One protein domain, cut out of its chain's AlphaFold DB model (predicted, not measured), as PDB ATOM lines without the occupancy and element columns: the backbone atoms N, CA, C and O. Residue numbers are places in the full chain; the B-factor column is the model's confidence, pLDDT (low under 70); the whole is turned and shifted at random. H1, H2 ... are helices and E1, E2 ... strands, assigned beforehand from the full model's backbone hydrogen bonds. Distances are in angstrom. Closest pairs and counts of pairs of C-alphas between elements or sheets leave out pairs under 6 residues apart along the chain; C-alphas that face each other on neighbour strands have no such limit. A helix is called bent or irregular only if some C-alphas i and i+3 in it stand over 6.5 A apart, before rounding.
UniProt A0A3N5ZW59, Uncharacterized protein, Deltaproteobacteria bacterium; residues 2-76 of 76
ATOM      1  N   PRO A   2      11.096  13.331 222.632       82.44
ATOM      2  CA  PRO A   2      10.604  14.114 221.502       82.44
ATOM      3  C   PRO A   2      11.778  14.639 220.663       82.44
ATOM      4  O   PRO A   2      12.797  15.040 221.225       82.44
ATOM      5  N   THR A   3      11.654  14.607 219.339       92.19
ATOM      6  CA  THR A   3      12.715  14.992 218.392       92.19
ATOM      7  C   THR A   3      12.182  15.983 217.368       92.19
ATOM      8  O   THR A   3      10.999  15.941 217.042       92.19
ATOM      9  N   ASN A   4      13.056  16.820 216.814       92.56
ATOM     10  CA  ASN A   4      12.763  17.810 215.775       92.56
ATOM     11  C   ASN A   4      11.654  18.797 216.166       92.56
ATOM     12  O   ASN A   4      10.855  19.210 215.332       92.56
ATOM     13  N   GLN A   5      11.620  19.161 217.445       93.56
ATOM     14  CA  GLN A   5      10.683  20.120 218.013       93.56
ATOM     15  C   GLN A   5      11.396  20.994 219.040       93.56
ATOM     16  O   GLN A   5      12.370  20.560 219.671       93.56
ATOM     17  N   LYS A   6      10.883  22.206 219.235       94.44
ATOM     18  CA  LYS A   6      11.397  23.141 220.224       94.44
ATOM     19  C   LYS A   6      11.207  22.627 221.643       94.44
ATOM     20  O   LYS A   6      10.131  22.188 222.047       94.44
ATOM     21  N   MET A   7      12.274  22.761 222.413       94.38
ATOM     22  CA  MET A   7      12.304  22.578 223.853       94.38
ATOM     23  C   MET A   7      12.846  23.853 224.485       94.38
ATOM     24  O   MET A   7      13.895  24.343 224.077       94.38
ATOM     25  N   THR A   8      12.151  24.369 225.493       93.88
ATOM     26  CA  THR A   8      12.557  25.577 226.215       93.88
ATOM     27  C   THR A   8      12.968  25.197 227.631       93.88
ATOM     28  O   THR A   8      12.237  24.517 228.349       93.88
ATOM     29  N   SER A   9      14.166  25.608 228.034       91.62
ATOM     30  CA  SER A   9      14.663  25.409 229.398       91.62
ATOM     31  C   SER A   9      14.000  26.374 230.394       91.62
ATOM     32  O   SER A   9      13.509  27.429 229.988       91.62
ATOM     33  N   PRO A  10      14.081  26.114 231.716       94.50
ATOM     34  CA  PRO A  10      13.610  27.056 232.739       94.50
ATOM     35  C   PRO A  10      14.254  28.452 232.670       94.50
ATOM     36  O   PRO A  10      13.732  29.402 233.241       94.50
ATOM     37  N   LYS A  11      15.396  28.583 231.978       92.25
ATOM     38  CA  LYS A  11      16.099  29.854 231.750       92.25
ATOM     39  C   LYS A  11      15.730  30.532 230.421       92.25
ATOM     40  O   LYS A  11      16.439  31.440 230.001       92.25
ATOM     41  N   ASN A  12      14.652  30.111 229.751       90.44
ATOM     42  CA  ASN A  12      14.208  30.656 228.458       90.44
ATOM     43  C   ASN A  12      15.254  30.529 227.326       90.44
ATOM     44  O   ASN A  12      15.355  31.360 226.415       90.44
ATOM     45  N   GLU A  13      16.058  29.469 227.382       91.19
ATOM     46  CA  GLU A  13      16.899  29.041 226.262       91.19
ATOM     47  C   GLU A  13      16.194  27.935 225.486       91.19
ATOM     48  O   GLU A  13      15.780  26.945 226.094       91.19
ATOM     49  N   ASP A  14      16.083  28.115 224.168       94.81
ATOM     50  CA  ASP A  14      15.474  27.137 223.274       94.81
ATOM     51  C   ASP A  14      16.541  26.222 222.669       94.81
ATOM     52  O   ASP A  14      17.665  26.637 222.370       94.81
ATOM     53  N   ALA A  15      16.158  24.974 222.448       95.00
ATOM     54  CA  ALA A  15      16.965  23.949 221.809       95.00
ATOM     55  C   ALA A  15      16.058  22.975 221.048       95.00
ATOM     56  O   ALA A  15      14.838  22.969 221.233       95.00
ATOM     57  N   TRP A  16      16.653  22.124 220.219       95.88
ATOM     58  CA  TRP A  16      15.967  20.957 219.668       95.88
ATOM     59  C   TRP A  16      16.866  19.731 219.732       95.88
ATOM     60  O   TRP A  16      18.095  19.830 219.774       95.88
ATOM     61  N   VAL A  17      16.228  18.564 219.746       95.94
ATOM     62  CA  VAL A  17      16.911  17.272 219.698       95.94
ATOM     63  C   VAL A  17      16.687  16.645 218.332       95.94
ATOM     64  O   VAL A  17      15.537  16.481 217.933       95.94
ATOM     65  N   ALA A  18      17.748  16.241 217.644       95.44
ATOM     66  CA  ALA A  18      17.662  15.372 216.472       95.44
ATOM     67  C   ALA A  18      18.122  13.959 216.848       95.44
ATOM     68  O   ALA A  18      19.019  13.787 217.677       95.44
ATOM     69  N   LYS A  19      17.507  12.933 216.254       95.38
ATOM     70  CA  LYS A  19      17.963  11.549 216.413       95.38
ATOM     71  C   LYS A  19      18.698  11.116 215.152       95.38
ATOM     72  O   LYS A  19      18.100  11.090 214.079       95.38
ATOM     73  N   TYR A  20      19.953  10.730 215.327       95.12
ATOM     74  CA  TYR A  20      20.805  10.165 214.288       95.12
ATOM     75  C   TYR A  20      21.267   8.788 214.756       95.12
ATOM     76  O   TYR A  20      21.942   8.672 215.777       95.12
ATOM     77  N   ASP A  21      20.850   7.742 214.044       94.38
ATOM     78  CA  ASP A  21      21.082   6.342 214.409       94.38
ATOM     79  C   ASP A  21      20.677   6.028 215.864       94.38
ATOM     80  O   ASP A  21      19.505   6.140 216.246       94.38
ATOM     81  N   SER A  22      21.642   5.622 216.688       95.38
ATOM     82  CA  SER A  22      21.469   5.319 218.110       95.38
ATOM     83  C   SER A  22      21.686   6.532 219.025       95.38
ATOM     84  O   SER A  22      21.500   6.411 220.237       95.38
ATOM     85  N   LEU A  23      22.044   7.697 218.472       96.56
ATOM     86  CA  LEU A  23      22.418   8.897 219.217       96.56
ATOM     87  C   LEU A  23      21.339   9.982 219.160       96.56
ATOM     88  O   LEU A  23      20.643  10.174 218.161       96.56
ATOM     89  N   TYR A  24      21.251  10.745 220.248       95.25
ATOM     90  CA  TYR A  24      20.457  11.966 220.326       95.25
ATOM     91  C   TYR A  24      21.398  13.161 220.375       95.25
ATOM     92  O   TYR A  24      22.233  13.273 221.272       95.25
ATOM     93  N   TRP A  25      21.251  14.046 219.400       95.19
ATOM     94  CA  TRP A  25      22.041  15.256 219.257       95.19
ATOM     95  C   TRP A  25      21.211  16.427 219.755       95.19
ATOM     96  O   TRP A  25      20.066  16.592 219.338       95.19
ATOM     97  N   LEU A  26      21.775  17.222 220.660       94.31
ATOM     98  CA  LEU A  26      21.132  18.414 221.200       94.31
ATOM     99  C   LEU A  26      21.765  19.648 220.566       94.31
ATOM    100  O   LEU A  26      22.969  19.866 220.702       94.31
ATOM    101  N   PHE A  27      20.942  20.473 219.928       94.31
ATOM    102  CA  PHE A  27      21.389  21.699 219.285       94.31
ATOM    103  C   PHE A  27      20.817  22.927 219.995       94.31
ATOM    104  O   PHE A  27      19.609  22.982 220.253       94.31
ATOM    105  N   PRO A  28      21.653  23.932 220.307       93.50
ATOM    106  CA  PRO A  28      21.168  25.204 220.817       93.50
ATOM    107  C   PRO A  28      20.504  26.012 219.698       93.50
ATOM    108  O   PRO A  28      20.872  25.894 218.529       93.50
ATOM    109  N   ASN A  29      19.596  26.929 220.037       94.44
ATOM    110  CA  ASN A  29      19.004  27.839 219.052       94.44
ATOM    111  C   ASN A  29      19.919  29.007 218.633       94.44
ATOM    112  O   ASN A  29      19.441  30.100 218.338       94.44
ATOM    113  N   TRP A  30      21.233  28.814 218.588       92.94
ATOM    114  CA  TRP A  30      22.180  29.773 218.020       92.94
ATOM    115  C   TRP A  30      23.305  29.036 217.301       92.94
ATOM    116  O   TRP A  30      23.623  27.892 217.619       92.94
ATOM    117  N   LYS A  31      23.925  29.705 216.329       92.12
ATOM    118  CA  LYS A  31      25.057  29.136 215.597       92.12
ATOM    119  C   LYS A  31      26.327  29.216 216.434       92.12
ATOM    120  O   LYS A  31      26.568  30.221 217.103       92.12
ATOM    121  N   LEU A  32      27.132  28.162 216.366       90.88
ATOM    122  CA  LEU A  32      28.538  28.221 216.743       90.88
ATOM    123  C   LEU A  32      29.320  28.628 215.502       90.88
ATOM    124  O   LEU A  32      29.148  28.019 214.447       90.88
ATOM    125  N   ASP A  33      30.121  29.676 215.619       90.56
ATOM    126  CA  ASP A  33      30.839  30.243 214.486       90.56
ATOM    127  C   ASP A  33      32.192  30.781 214.954       90.56
ATOM    128  O   ASP A  33      32.276  31.701 215.767       90.56
ATOM    129  N   LEU A  34      33.259  30.164 214.450       90.50
ATOM    130  CA  LEU A  34      34.643  30.561 214.700       90.50
ATOM    131  C   LEU A  34      35.317  31.091 213.428       90.50
ATOM    132  O   LEU A  34      36.537  31.256 213.415       90.50
ATOM    133  N   LEU A  35      34.551  31.383 212.370       91.25
ATOM    134  CA  LEU A  35      35.084  31.841 211.087       91.25
ATOM    135  C   LEU A  35      35.923  33.115 211.244       91.25
ATOM    136  O   LEU A  35      36.994  33.228 210.654       91.25
ATOM    137  N   PHE A  36      35.502  34.026 212.126       91.75
ATOM    138  CA  PHE A  36      36.257  35.238 212.465       91.75
ATOM    139  C   PHE A  36      37.656  34.960 213.045       91.75
ATOM    140  O   PHE A  36      38.528  35.822 212.976       91.75
ATOM    141  N   HIS A  37      37.895  33.764 213.587       92.50
ATOM    142  CA  HIS A  37      39.176  33.343 214.161       92.50
ATOM    143  C   HIS A  37      39.967  32.403 213.241       92.50
ATOM    144  O   HIS A  37      41.022  31.901 213.636       92.50
ATOM    145  N   GLN A  38      39.504  32.178 212.007       94.06
ATOM    146  CA  GLN A  38      40.121  31.231 211.082       94.06
ATOM    147  C   GLN A  38      41.598  31.551 210.812       94.06
ATOM    148  O   GLN A  38      42.422  30.643 210.846       94.06
ATOM    149  N   GLU A  39      41.965  32.819 210.604       96.19
ATOM    150  CA  GLU A  39      43.371  33.201 210.382       96.19
ATOM    151  C   GLU A  39      44.264  32.885 211.588       96.19
ATOM    152  O   GLU A  39      45.392  32.416 211.428       96.19
ATOM    153  N   MET A  40      43.765  33.120 212.806       95.44
ATOM    154  CA  MET A  40      44.492  32.788 214.032       95.44
ATOM    155  C   MET A  40      44.696  31.273 214.140       95.44
ATOM    156  O   MET A  40      45.806  30.818 214.410       95.44
ATOM    157  N   LEU A  41      43.653  30.492 213.854       94.75
ATOM    158  CA  LEU A  41      43.719  29.031 213.842       94.75
ATOM    159  C   LEU A  41      44.683  28.521 212.756       94.75
ATOM    160  O   LEU A  41      45.484  27.623 213.008       94.75
ATOM    161  N   GLN A  42      44.692  29.128 211.568       97.38
ATOM    162  CA  GLN A  42      45.664  28.795 210.524       97.38
ATOM    163  C   GLN A  42      47.103  29.037 210.991       97.38
ATOM    164  O   GLN A  42      47.962  28.166 210.827       97.38
ATOM    165  N   LYS A  43      47.377  30.181 211.625       97.88
ATOM    166  CA  LYS A  43      48.706  30.475 212.190       97.88
ATOM    167  C   LYS A  43      49.094  29.486 213.294       97.88
ATOM    168  O   LYS A  43      50.257  29.110 213.373       97.88
ATOM    169  N   ALA A  44      48.126  28.999 214.068       96.50
ATOM    170  CA  ALA A  44      48.324  27.968 215.089       96.50
ATOM    171  C   ALA A  44      48.500  26.538 214.529       96.50
ATOM    172  O   ALA A  44      48.696  25.602 215.297       96.50
ATOM    173  N   GLY A  45      48.443  26.347 213.205       97.88
ATOM    174  CA  GLY A  45      48.696  25.053 212.564       97.88
ATOM    175  C   GLY A  45      47.444  24.269 212.163       97.88
ATOM    176  O   GLY A  45      47.577  23.216 211.545       97.88
ATOM    177  N   PHE A  46      46.236  24.781 212.417       96.69
ATOM    178  CA  PHE A  46      45.017  24.187 211.865       96.69
ATOM    179  C   PHE A  46      44.993  24.365 210.339       96.69
ATOM    180  O   PHE A  46      45.440  25.382 209.798       96.69
ATOM    181  N   ARG A  47      44.515  23.348 209.616       95.25
ATOM    182  CA  ARG A  47      44.569  23.314 208.140       95.25
ATOM    183  C   ARG A  47      43.242  22.980 207.472       95.25
ATOM    184  O   ARG A  47      43.037  23.392 206.337       95.25
ATOM    185  N   MET A  48      42.349  22.279 208.163       95.62
ATOM    186  CA  MET A  48      41.035  21.916 207.643       95.62
ATOM    187  C   MET A  48      39.951  22.576 208.486       95.62
ATOM    188  O   MET A  48      39.944  22.442 209.708       95.62
ATOM    189  N   PHE A  49      39.036  23.269 207.815       94.81
ATOM    190  CA  PHE A  49      37.903  23.955 208.425       94.81
ATOM    191  C   PHE A  49      36.627  23.390 207.818       94.81
ATOM    192  O   PHE A  49      36.472  23.365 206.597       94.81
ATOM    193  N   VAL A  50      35.732  22.904 208.672       93.88
ATOM    194  CA  VAL A  50      34.493  22.246 208.255       93.88
ATOM    195  C   VAL A  50      33.315  23.090 208.709       93.88
ATOM    196  O   VAL A  50      33.252  23.503 209.864       93.88
ATOM    197  N   HIS A  51      32.372  23.312 207.798       92.44
ATOM    198  CA  HIS A  51      31.095  23.943 208.099       92.44
ATOM    199  C   HIS A  51      30.016  22.864 208.113       92.44
ATOM    200  O   HIS A  51      29.730  22.252 207.084       92.44
ATOM    201  N   LEU A  52      29.428  22.630 209.283       92.12
ATOM    202  CA  LEU A  52      28.314  21.705 209.456       92.12
ATOM    203  C   LEU A  52      27.021  22.514 209.545       92.12
ATOM    204  O   LEU A  52      26.889  23.382 210.406       92.12
ATOM    205  N   ASN A  53      26.079  22.238 208.644       92.19
ATOM    206  CA  ASN A  53      24.777  22.896 208.613       92.19
ATOM    207  C   ASN A  53      23.683  21.878 208.932       92.19
ATOM    208  O   ASN A  53      23.368  21.025 208.107       92.19
ATOM    209  N   GLU A  54      23.107  22.000 210.123       92.88
ATOM    210  CA  GLU A  54      21.987  21.177 210.575       92.88
ATOM    211  C   GLU A  54      20.647  21.780 210.108       92.88
ATOM    212  O   GLU A  54      20.460  22.999 210.226       92.88
ATOM    213  N   PRO A  55      19.691  20.975 209.604       93.38
ATOM    214  CA  PRO A  55      18.338  21.442 209.326       93.38
ATOM    215  C   PRO A  55      17.645  21.967 210.588       93.38
ATOM    216  O   PRO A  55      17.553  21.283 211.605       93.38
ATOM    217  N   ILE A  56      17.113  23.184 210.510       94.56
ATOM    218  CA  ILE A  56      16.458  23.840 211.645       94.56
ATOM    219  C   ILE A  56      14.954  23.531 211.592       94.56
ATOM    220  O   ILE A  56      14.320  23.816 210.568       94.56
ATOM    221  N   PRO A  57      14.354  22.980 212.663       94.94
ATOM    222  CA  PRO A  57      12.907  22.810 212.752       94.94
ATOM    223  C   PRO A  57      12.157  24.137 212.579       94.94
ATOM    224  O   PRO A  57      12.626  25.192 213.002       94.94
ATOM    225  N   LYS A  58      10.965  24.099 211.971       92.19
ATOM    226  CA  LYS A  58      10.199  25.311 211.609       92.19
ATOM    227  C   LYS A  58       9.833  26.198 212.808       92.19
ATOM    228  O   LYS A  58       9.615  27.393 212.642       92.19
ATOM    229  N   ASP A  59       9.719  25.609 213.990       92.62
ATOM    230  CA  ASP A  59       9.340  26.254 215.247       92.62
ATOM    231  C   ASP A  59      10.535  26.826 216.033       92.62
ATOM    232  O   ASP A  59      10.339  27.485 217.062       92.62
ATOM    233  N   ILE A  60      11.762  26.619 215.544       93.81
ATOM    234  CA  ILE A  60      12.986  27.176 216.115       93.81
ATOM    235  C   ILE A  60      13.327  28.502 215.435       93.81
ATOM    236  O   ILE A  60      13.523  28.586 214.225       93.81
ATOM    237  N   GLN A  61      13.489  29.542 216.248       93.19
ATOM    238  CA  GLN A  61      14.084  30.805 215.821       93.19
ATOM    239  C   GLN A  61      15.525  30.876 216.315       93.19
ATOM    240  O   GLN A  61      15.785  30.729 217.514       93.19
ATOM    241  N   LEU A  62      16.462  31.117 215.395       93.25
ATOM    242  CA  LEU A  62      17.866  31.269 215.755       93.25
ATOM    243  C   LEU A  62      18.139  32.646 216.367       93.25
ATOM    244  O   LEU A  62      17.941  33.681 215.727       93.25
ATOM    245  N   LYS A  63      18.671  32.657 217.590       91.88
ATOM    246  CA  LYS A  63      19.202  33.853 218.244       91.88
ATOM    247  C   LYS A  63      20.481  34.309 217.538       91.88
ATOM    248  O   LYS A  63      21.339  33.501 217.175       91.88
ATOM    249  N   LYS A  64      20.653  35.628 217.417       89.69
ATOM    250  CA  LYS A  64      21.936  36.235 217.037       89.69
ATOM    251  C   LYS A  64      22.845  36.257 218.267       89.69
ATOM    252  O   LYS A  64      22.603  37.018 219.200       89.69
ATOM    253  N   ARG A  65      23.866  35.402 218.278       87.25
ATOM    254  CA  ARG A  65      24.918  35.354 219.305       87.25
ATOM    255  C   ARG A  65      26.285  35.283 218.621       87.25
ATOM    256  O   ARG A  65      26.337  34.784 217.500       87.25
ATOM    257  N   PRO A  66      27.375  35.716 219.283       84.94
ATOM    258  CA  PRO A  66      28.721  35.612 218.718       84.94
ATOM    259  C   PRO A  66      29.135  34.181 218.353       84.94
ATOM    260  O   PRO A  66      29.988  34.005 217.500       84.94
ATOM    261  N   GLY A  67      28.563  33.162 219.007       85.69
ATOM    262  CA  GLY A  67      28.846  31.762 218.672       85.69
ATOM    263  C   GLY A  67      30.260  31.298 219.034       85.69
ATOM    264  O   GLY A  67      30.672  30.225 218.603       85.69
ATOM    265  N   LEU A  68      30.982  32.078 219.846       88.19
ATOM    266  CA  LEU A  68      32.382  31.871 220.224       88.19
ATOM    267  C   LEU A  68      32.547  30.819 221.328       88.19
ATOM    268  O   LEU A  68      33.093  31.108 222.393       88.19
ATOM    269  N   TRP A  69      32.013  29.618 221.102       80.88
ATOM    270  CA  TRP A  69      31.999  28.530 222.082       80.88
ATOM    271  C   TRP A  69      33.353  28.371 222.776       80.88
ATOM    272  O   TRP A  69      34.342  28.029 222.132       80.88
ATOM    273  N   ASN A  70      33.390  28.628 224.086       82.69
ATOM    274  CA  ASN A  70      34.581  28.506 224.932       82.69
ATOM    275  C   ASN A  70      35.838  29.253 224.437       82.69
ATOM    276  O   ASN A  70      36.944  28.956 224.879       82.69
ATOM    277  N   TRP A  71      35.689  30.236 223.549       86.50
ATOM    278  CA  TRP A  71      36.828  30.950 222.973       86.50
ATOM    279  C   TRP A  71      37.503  31.892 223.977       86.50
ATOM    280  O   TRP A  71      38.722  31.998 224.021       86.50
ATOM    281  N   GLN A  72      36.701  32.569 224.803       81.75
ATOM    282  CA  GLN A  72      37.159  33.513 225.828       81.75
ATOM    283  C   GLN A  72      37.113  32.882 227.224       81.75
ATOM    284  O   GLN A  72      36.599  33.480 228.170       81.75
ATOM    285  N   LEU A  73      37.590  31.646 227.356       75.25
ATOM    286  CA  LEU A  73      37.765  31.063 228.679       75.25
ATOM    287  C   LEU A  73      39.052  31.609 229.299       75.25
ATOM    288  O   LEU A  73      40.147  31.354 228.803       75.25
ATOM    289  N   ASN A  74      38.916  32.298 230.429       59.12
ATOM    290  CA  ASN A  74      39.971  32.252 231.429       59.12
ATOM    291  C   ASN A  74      39.929  30.825 231.985       59.12
ATOM    292  O   ASN A  74      38.870  30.385 232.433       59.12
ATOM    293  N   LEU A  75      41.030  30.081 231.866       50.38
ATOM    294  CA  LEU A  75      41.189  28.778 232.515       50.38
ATOM    295  C   LEU A  75      40.692  28.866 233.971       50.38
ATOM    296  O   LEU A  75      41.040  29.821 234.668       50.38
ATOM    297  N   LEU A  76      39.843  27.911 234.373       48.78
ATOM    298  CA  LEU A  76      39.467  27.694 235.775       48.78
ATOM    299  C   LEU A  76      40.706  27.359 236.609       48.78
ATOM    300  O   LEU A  76      41.555  26.595 236.093       48.78
TER     301      LEU A  76
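What this domain is: This is residues 2 to 76 of the 76 residues of an uncharacterized protein of Deltaproteobacteria bacterium (UniProt A0A3N5ZW59). With little regular structure, a small three-stranded sheet, E1 to E3, makes one end and a short helix, H1, the other. Residues 29 to 34 join them; the long stretch 44 to 76, without a named element, runs from H1 back to the sheet's end, then turns away again. The 75 printed residues hold E1, E2, E3, H1 in that order, of mixed class, with 25 residues in named elements. The whole is loose, radius of gyration of the C-alphas 15.0 A, spanning 42 by 29 by 24 A.

How they stand to each other: E1, residues 6 to 8, and E2, residues 14 to 20, form an antiparallel hairpin at 134 degrees, with N 7 and O 15 2.8 A apart. E2 and E3, residues 23 to 28, form another at 155 degrees, with N 25 and O 18 2.8 A apart. E1, E2 and E3 make a meander, each strand the antiparallel neighbour of the one before. H1, residues 35 to 43, is not on the sheet. It is irregular, C-alphas 36 and 39 being 7.7 A apart; 3 of 5 O i to N i+4 pairs are within hydrogen-bond range.

Where its parts are: E1 begins at C-alpha 6 (11.397, 23.141, 220.224). E2 is 19.9 A long, E3 16.4 A. H1, 13.7 A, ends at C-alpha 43 (48.706, 30.475, 212.190).

The domain as a whole: The C-alphas farthest apart, Pro 2 and Lys 43, are 42.5 A apart. The printed part has no cut, and no link between named elements is long. Residues 74 to 76 have pLDDT under 70.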